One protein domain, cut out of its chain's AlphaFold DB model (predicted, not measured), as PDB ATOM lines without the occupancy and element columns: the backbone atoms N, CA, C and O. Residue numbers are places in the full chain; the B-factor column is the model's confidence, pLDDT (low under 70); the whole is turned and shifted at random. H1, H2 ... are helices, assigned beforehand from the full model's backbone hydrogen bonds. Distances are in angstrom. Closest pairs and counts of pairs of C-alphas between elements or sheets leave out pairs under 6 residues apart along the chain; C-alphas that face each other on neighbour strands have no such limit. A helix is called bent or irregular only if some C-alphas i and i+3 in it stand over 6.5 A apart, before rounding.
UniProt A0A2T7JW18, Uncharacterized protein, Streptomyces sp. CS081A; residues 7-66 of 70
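Overview. This is residues 7 to 66 of the 70 residues of an uncharacterized protein of Streptomyces sp. CS081A (UniProt A0A2T7JW18). Two long helices, H1 and H2, run in opposite ways as the uneven limbs of a narrow, loose U, joined by a long unnamed link, residues 27 to 37. The link carries on along the long axis past the end of H1 before the chain turns back into H2, and the last residue of H1 comes near H2 at Met 51. The 60 printed residues include two named helices, in the order H1, H2, and no named strand; the class is all helix. The whole is only just extended, close to loose, with a radius of gyration of the C-alphas of 15.8 A, and its outline is a rod spanning 51 by 19 by 10 A.

Arrangement. H1, residues 7 to 26, and H2, residues 38 to 64, are close but not clearly touching, with 1 pair of C-alphas within 8 A. Their closest C-alphas, those of Ala 26 and Met 51, are 6.9 A apart. Their lines stand at a shallow tilt of 20 degrees, and they run opposite ways. Their centres are 18.9 A apart. In both H1 and H2, every O i to N i+4 pair is within hydrogen-bond range. Residues 7 to 18, which belong to H1, stand free. Residues 33 to 39 also stand free, as do residues 59 to 66, of which 59 to 64 belong to H2.

Along the chain. H1 begins at C-alpha 7, at (270.983, 179.349, 241.089), and ends at C-alpha 26, at (269.818, 183.924, 212.685), 28.8 A away. H2 measures 39.0 A from C-alpha 38 to C-alpha 64, at (285.779, 184.897, 228.340). Neither helix is bent.

Size, cuts and confidence. The two C-alphas farthest apart, those of Gly 7 and Thr 35, are 52.0 A apart. The printed part has no cut, and the link from H1 to H2, 11 residues, is long. The mean pLDDT of the printed part is 72.5; residues 7 to 14 and 16 to 33 are under 70.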
ATOM      1  N   GLY A   7     270.938 178.036 241.736       68.81
ATOM      2  CA  GLY A   7     270.983 179.349 241.089       68.81
ATOM      3  C   GLY A   7     271.983 179.410 239.933       68.81
ATOM      4  O   GLY A   7     271.699 179.998 238.890       68.81
ATOM      5  N   ALA A   8     273.127 178.735 240.066       63.06
ATOM      6  CA  ALA A   8     274.093 178.600 238.977       63.06
ATOM      7  C   ALA A   8     273.570 177.703 237.836       63.06
ATOM      8  O   ALA A   8     273.893 177.954 236.673       63.06
ATOM      9  N   GLY A   9     272.752 176.693 238.162       62.19
ATOM     10  CA  GLY A   9     272.050 175.844 237.193       62.19
ATOM     11  C   GLY A   9     271.014 176.625 236.384       62.19
ATOM     12  O   GLY A   9     271.126 176.701 235.162       62.19
ATOM     13  N   ALA A  10     270.097 177.316 237.065       67.44
ATOM     14  CA  ALA A  10     269.067 178.143 236.434       67.44
ATOM     15  C   ALA A  10     269.663 179.257 235.551       67.44
ATOM     16  O   ALA A  10     269.205 179.501 234.436       67.44
ATOM     17  N   ALA A  11     270.752 179.894 235.997       65.88
ATOM     18  CA  ALA A  11     271.462 180.893 235.198       65.88
ATOM     19  C   ALA A  11     272.156 180.296 233.958       65.88
ATOM     20  O   ALA A  11     272.412 181.004 232.981       65.88
ATOM     21  N   ARG A  12     272.530 179.014 233.983       65.25
ATOM     22  CA  ARG A  12     273.125 178.328 232.829       65.25
ATOM     23  C   ARG A  12     272.043 177.922 231.825       65.25
ATOM     24  O   ARG A  12     272.223 178.190 230.641       65.25
ATOM     25  N   GLU A  13     270.918 177.388 232.289       67.94
ATOM     26  CA  GLU A  13     269.757 177.060 231.448       67.94
ATOM     27  C   GLU A  13     269.152 178.304 230.786       67.94
ATOM     28  O   GLU A  13     268.950 178.314 229.575       67.94
ATOM     29  N   GLY A  14     268.971 179.403 231.530       63.75
ATOM     30  CA  GLY A  14     268.489 180.667 230.962       63.75
ATOM     31  C   GLY A  14     269.410 181.219 229.866       63.75
ATOM     32  O   GLY A  14     268.942 181.715 228.841       63.75
ATOM     33  N   ARG A  15     270.731 181.063 230.026       70.00
ATOM     34  CA  ARG A  15     271.715 181.429 228.992       70.00
ATOM     35  C   ARG A  15     271.660 180.507 227.773       70.00
ATOM     36  O   ARG A  15     271.795 180.992 226.653       70.00
ATOM     37  N   GLN A  16     271.446 179.206 227.968       64.62
ATOM     38  CA  GLN A  16     271.271 178.249 226.870       64.62
ATOM     39  C   GLN A  16     269.987 178.528 226.080       64.62
ATOM     40  O   GLN A  16     270.037 178.583 224.856       64.62
ATOM     41  N   ALA A  17     268.866 178.792 226.758       58.97
ATOM     42  CA  ALA A  17     267.605 179.152 226.114       58.97
ATOM     43  C   ALA A  17     267.742 180.428 225.265       58.97
ATOM     44  O   ALA A  17     267.362 180.436 224.096       58.97
ATOM     45  N   ALA A  18     268.383 181.472 225.805       60.66
ATOM     46  CA  ALA A  18     268.658 182.701 225.059       60.66
ATOM     47  C   ALA A  18     269.552 182.458 223.827       60.66
ATOM     48  O   ALA A  18     269.330 183.047 222.769       60.66
ATOM     49  N   ALA A  19     270.546 181.570 223.936       60.12
ATOM     50  CA  ALA A  19     271.383 181.189 222.802       60.12
ATOM     51  C   ALA A  19     270.572 180.471 221.707       60.12
ATOM     52  O   ALA A  19     270.701 180.827 220.538       60.12
ATOM     53  N   VAL A  20     269.694 179.529 222.075       65.44
ATOM     54  CA  VAL A  20     268.820 178.809 221.127       65.44
ATOM     55  C   VAL A  20     267.864 179.770 220.411       65.44
ATOM     56  O   VAL A  20     267.750 179.713 219.186       65.44
ATOM     57  N   THR A  21     267.238 180.707 221.130       64.88
ATOM     58  CA  THR A  21     266.369 181.734 220.524       64.88
ATOM     59  C   THR A  21     267.130 182.626 219.539       64.88
ATOM     60  O   THR A  21     266.633 182.910 218.449       64.88
ATOM     61  N   ASN A  22     268.356 183.030 219.878       64.62
ATOM     62  CA  ASN A  22     269.177 183.868 219.003       64.62
ATOM     63  C   ASN A  22     269.635 183.136 217.732       64.62
ATOM     64  O   ASN A  22     269.725 183.763 216.677       64.62
ATOM     65  N   VAL A  23     269.900 181.827 217.810       60.06
ATOM     66  CA  VAL A  23     270.242 181.008 216.634       60.06
ATOM     67  C   VAL A  23     269.039 180.867 215.705       60.06
ATOM     68  O   VAL A  23     269.191 181.065 214.506       60.06
ATOM     69  N   ALA A  24     267.840 180.615 216.241       59.97
ATOM     70  CA  ALA A  24     266.625 180.523 215.430       59.97
ATOM     71  C   ALA A  24     266.349 181.823 214.645       59.97
ATOM     72  O   ALA A  24     266.001 181.776 213.465       59.97
ATOM     73  N   ALA A  25     266.586 182.981 215.273       60.25
ATOM     74  CA  ALA A  25     266.493 184.283 214.612       60.25
ATOM     75  C   ALA A  25     267.569 184.486 213.529       60.25
ATOM     76  O   ALA A  25     267.305 185.142 212.528       60.25
ATOM     77  N   ALA A  26     268.763 183.908 213.700       60.53
ATOM     78  CA  ALA A  26     269.818 183.924 212.685       60.53
ATOM     79  C   ALA A  26     269.570 182.928 211.534       60.53
ATOM     80  O   ALA A  26     270.179 183.042 210.482       60.53
ATOM     81  N   THR A  27     268.682 181.948 211.701       58.34
ATOM     82  CA  THR A  27     268.294 181.013 210.628       58.34
ATOM     83  C   THR A  27     267.028 181.437 209.883       58.34
ATOM     84  O   THR A  27     266.525 180.675 209.057       58.34
ATOM     85  N   ALA A  28     266.483 182.624 210.168       57.09
ATOM     86  CA  ALA A  28     265.338 183.152 209.438       57.09
ATOM     87  C   ALA A  28     265.736 183.381 207.969       57.09
ATOM     88  O   ALA A  28     266.543 184.251 207.659       57.09
ATOM     89  N   SER A  29     265.197 182.552 207.073       59.19
ATOM     90  CA  SER A  29     265.470 182.611 205.637       59.19
ATOM     91  C   SER A  29     265.157 184.002 205.094       59.19
ATOM     92  O   SER A  29     264.008 184.443 205.157       59.19
ATOM     93  N   ALA A  30     266.147 184.661 204.489       62.06
ATOM     94  CA  ALA A  30     265.875 185.777 203.596       62.06
ATOM     95  C   ALA A  30     264.972 185.255 202.467       62.06
ATOM     96  O   ALA A  30     265.324 184.299 201.770       62.06
ATOM     97  N   ALA A  31     263.771 185.813 202.333       59.44
ATOM     98  CA  ALA A  31     262.896 185.485 201.220       59.44
ATOM     99  C   ALA A  31     263.519 186.080 199.951       59.44
ATOM    100  O   ALA A  31     263.584 187.297 199.815       59.44
ATOM    101  N   ALA A  32     264.010 185.229 199.051       61.91
ATOM    102  CA  ALA A  32     264.437 185.652 197.724       61.91
ATOM    103  C   ALA A  32     263.252 185.508 196.764       61.91
ATOM    104  O   ALA A  32     262.689 184.416 196.631       61.91
ATOM    105  N   GLY A  33     262.854 186.598 196.105       65.69
ATOM    106  CA  GLY A  33     261.901 186.530 195.004       65.69
ATOM    107  C   GLY A  33     262.453 185.726 193.821       65.69
ATOM    108  O   GLY A  33     263.659 185.525 193.681       65.69
ATOM    109  N   ALA A  34     261.574 185.296 192.909       73.62
ATOM    110  CA  ALA A  34     261.970 184.563 191.698       73.62
ATOM    111  C   ALA A  34     262.919 185.361 190.774       73.62
ATOM    112  O   ALA A  34     263.562 184.782 189.903       73.62
ATOM    113  N   THR A  35     263.001 186.686 190.954       79.75
ATOM    114  CA  THR A  35     263.936 187.577 190.253       79.75
ATOM    115  C   THR A  35     264.743 188.366 191.291       79.75
ATOM    116  O   THR A  35     264.209 189.331 191.835       79.75
ATOM    117  N   PRO A  36     265.995 187.977 191.591       77.69
ATOM    118  CA  PRO A  36     266.814 188.660 192.586       77.69
ATOM    119  C   PRO A  36     267.076 190.117 192.192       77.69
ATOM    120  O   PRO A  36     267.553 190.408 191.094       77.69
ATOM    121  N   THR A  37     266.794 191.035 193.104       86.06
ATOM    122  CA  THR A  37     267.005 192.474 192.951       86.06
ATOM    123  C   THR A  37     268.235 192.935 193.727       86.06
ATOM    124  O   THR A  37     268.684 192.302 194.686       86.06
ATOM    125  N   LYS A  38     268.775 194.101 193.354       85.81
ATOM    126  CA  LYS A  38     269.884 194.714 194.099       85.81
ATOM    127  C   LYS A  38     269.506 195.004 195.561       85.81
ATOM    128  O   LYS A  38     270.341 194.844 196.441       85.81
ATOM    129  N   ALA A  39     268.253 195.382 195.817       84.44
ATOM    130  CA  ALA A  39     267.765 195.658 197.167       84.44
ATOM    131  C   ALA A  39     267.771 194.402 198.055       84.44
ATOM    132  O   ALA A  39     268.186 194.473 199.209       84.44
ATOM    133  N   GLU A  40     267.376 193.247 197.512       80.00
ATOM    134  CA  GLU A  40     267.447 191.966 198.227       80.00
ATOM    135  C   GLU A  40     268.899 191.557 198.508       80.00
ATOM    136  O   GLU A  40     269.203 191.083 199.602       80.00
ATOM    137  N   TYR A  41     269.817 191.794 197.563       84.00
ATOM    138  CA  TYR A  41     271.246 191.546 197.781       84.00
ATOM    139  C   TYR A  41     271.838 192.450 198.870       84.00
ATOM    140  O   TYR A  41     272.533 191.963 199.761       84.00
ATOM    141  N   ASP A  42     271.553 193.754 198.830       86.06
ATOM    142  CA  ASP A  42     272.045 194.706 199.829       86.06
ATOM    143  C   ASP A  42     271.489 194.366 201.232       86.06
ATOM    144  O   ASP A  42     272.224 194.430 202.222       86.06
ATOM    145  N   ALA A  43     270.225 193.932 201.322       83.00
ATOM    146  CA  ALA A  43     269.610 193.465 202.567       83.00
ATOM    147  C   ALA A  43     270.277 192.187 203.103       83.00
ATOM    148  O   ALA A  43     270.600 192.114 204.290       83.00
ATOM    149  N   LEU A  44     270.551 191.211 202.231       82.81
ATOM    150  CA  LEU A  44     271.281 189.997 202.599       82.81
ATOM    151  C   LEU A  44     272.700 190.321 203.086       82.81
ATOM    152  O   LEU A  44     273.171 189.747 204.065       82.81
ATOM    153  N   LEU A  45     273.388 191.254 202.429       84.06
ATOM    154  CA  LEU A  45     274.746 191.647 202.802       84.06
ATOM    155  C   LEU A  45     274.771 192.322 204.182       84.06
ATOM    156  O   LEU A  45     275.649 192.020 204.997       84.06
ATOM    157  N   ALA A  46     273.784 193.174 204.474       83.62
ATOM    158  CA  ALA A  46     273.604 193.775 205.793       83.62
ATOM    159  C   ALA A  46     273.332 192.715 206.876       83.62
ATOM    160  O   ALA A  46     273.942 192.757 207.947       83.62
ATOM    161  N   ASP A  47     272.476 191.738 206.581       80.50
ATOM    162  CA  ASP A  47     272.150 190.650 207.504       80.50
ATOM    163  C   ASP A  47     273.369 189.753 207.787       80.50
ATOM    164  O   ASP A  47     273.717 189.499 208.943       80.50
ATOM    165  N   VAL A  48     274.138 189.391 206.754       83.50
ATOM    166  CA  VAL A  48     275.397 188.638 206.897       83.50
ATOM    167  C   VAL A  48     276.429 189.409 207.729       83.50
ATOM    168  O   VAL A  48     277.120 188.821 208.569       83.50
ATOM    169  N   ALA A  49     276.553 190.726 207.537       81.38
ATOM    170  CA  ALA A  49     277.445 191.557 208.345       81.38
ATOM    171  C   ALA A  49     277.011 191.596 209.825       81.38
ATOM    172  O   ALA A  49     277.851 191.489 210.731       81.38
ATOM    173  N   ALA A  50     275.703 191.675 210.081       80.38
ATOM    174  CA  ALA A  50     275.142 191.603 211.426       80.38
ATOM    175  C   ALA A  50     275.383 190.227 212.070       80.38
ATOM    176  O   ALA A  50     275.802 190.156 213.231       80.38
ATOM    177  N   MET A  51     275.209 189.133 211.320       80.88
ATOM    178  CA  MET A  51     275.519 187.780 211.790       80.88
ATOM    179  C   MET A  51     276.992 187.625 212.150       80.88
ATOM    180  O   MET A  51     277.303 187.143 213.237       80.88
ATOM    181  N   ARG A  52     277.913 188.090 211.296       83.12
ATOM    182  CA  ARG A  52     279.357 188.034 211.576       83.12
ATOM    183  C   ARG A  52     279.707 188.757 212.876       83.12
ATOM    184  O   ARG A  52     280.487 188.247 213.676       83.12
ATOM    185  N   THR A  53     279.093 189.915 213.110       79.75
ATOM    186  CA  THR A  53     279.278 190.690 214.345       79.75
ATOM    187  C   THR A  53     278.797 189.910 215.570       79.75
ATOM    188  O   THR A  53     279.534 189.779 216.548       79.75
ATOM    189  N   LYS A  54     277.595 189.324 215.506       77.94
ATOM    190  CA  LYS A  54     277.029 188.513 216.595       77.94
ATOM    191  C   LYS A  54     277.844 187.245 216.867       77.94
ATOM    192  O   LYS A  54     278.073 186.916 218.028       77.94
ATOM    193  N   VAL A  55     278.327 186.563 215.826       82.25
ATOM    194  CA  VAL A  55     279.181 185.370 215.958       82.25
ATOM    195  C   VAL A  55     280.513 185.721 216.616       82.25
ATOM    196  O   VAL A  55     280.939 185.023 217.532       82.25
ATOM    197  N   ASN A  56     281.146 186.829 216.225       80.00
ATOM    198  CA  ASN A  56     282.381 187.282 216.866       80.00
ATOM    199  C   ASN A  56     282.163 187.645 218.343       80.00
ATOM    200  O   ASN A  56     282.976 187.270 219.188       80.00
ATOM    201  N   ALA A  57     281.050 188.310 218.667       77.62
ATOM    202  CA  ALA A  57     280.680 188.605 220.050       77.62
ATOM    203  C   ALA A  57     280.436 187.321 220.865       77.62
ATOM    204  O   ALA A  57     280.896 187.216 222.001       77.62
ATOM    205  N   LEU A  58     279.781 186.318 220.272       80.56
ATOM    206  CA  LEU A  58     279.578 185.012 220.897       80.56
ATOM    207  C   LEU A  58     280.908 184.287 221.133       80.56
ATOM    208  O   LEU A  58     281.149 183.817 222.238       80.56
ATOM    209  N   LEU A  59     281.790 184.228 220.132       81.12
ATOM    210  CA  LEU A  59     283.118 183.622 220.267       81.12
ATOM    211  C   LEU A  59     283.945 184.318 221.356       81.12
ATOM    212  O   LEU A  59     284.614 183.651 222.142       81.12
ATOM    213  N   ALA A  60     283.886 185.651 221.441       76.31
ATOM    214  CA  ALA A  60     284.531 186.406 222.513       76.31
ATOM    215  C   ALA A  60     283.937 186.061 223.888       76.31
ATOM    216  O   ALA A  60     284.681 185.803 224.835       76.31
ATOM    217  N   ALA A  61     282.608 185.973 223.987       74.00
ATOM    218  CA  ALA A  61     281.932 185.571 225.215       74.00
ATOM    219  C   ALA A  61     282.310 184.139 225.635       74.00
ATOM    220  O   ALA A  61     282.607 183.908 226.805       74.00
ATOM    221  N   LEU A  62     282.381 183.192 224.694       78.25
ATOM    222  CA  LEU A  62     282.777 181.804 224.955       78.25
ATOM    223  C   LEU A  62     284.231 181.687 225.430       78.25
ATOM    224  O   LEU A  62     284.492 180.945 226.381       78.25
ATOM    225  N   ARG A  63     285.155 182.460 224.842       79.50
ATOM    226  CA  ARG A  63     286.536 182.578 225.345       79.50
ATOM    227  C   ARG A  63     286.569 183.170 226.755       79.50
ATOM    228  O   ARG A  63     287.206 182.600 227.632       79.50
ATOM    229  N   SER A  64     285.835 184.261 227.009       71.88
ATOM    230  CA  SER A  64     285.779 184.897 228.340       71.88
ATOM    231  C   SER A  64     285.175 183.993 229.419       71.88
ATOM    232  O   SER A  64     285.560 184.059 230.581       71.88
ATOM    233  N   ALA A  65     284.259 183.107 229.026       73.81
ATOM    234  CA  ALA A  65     283.655 182.114 229.903       73.81
ATOM    235  C   ALA A  65     284.559 180.887 230.141       73.81
ATOM    236  O   ALA A  65     284.158 179.990 230.882       73.81
ATOM    237  N   GLY A  66     285.738 180.819 229.507       75.75
ATOM    238  CA  GLY A  66     286.673 179.696 229.611       75.75
ATOM    239  C   GLY A  66     286.179 178.407 228.947       75.75
ATOM    240  O   GLY A  66     286.665 177.328 229.266       75.75
TER     241      GLY A  66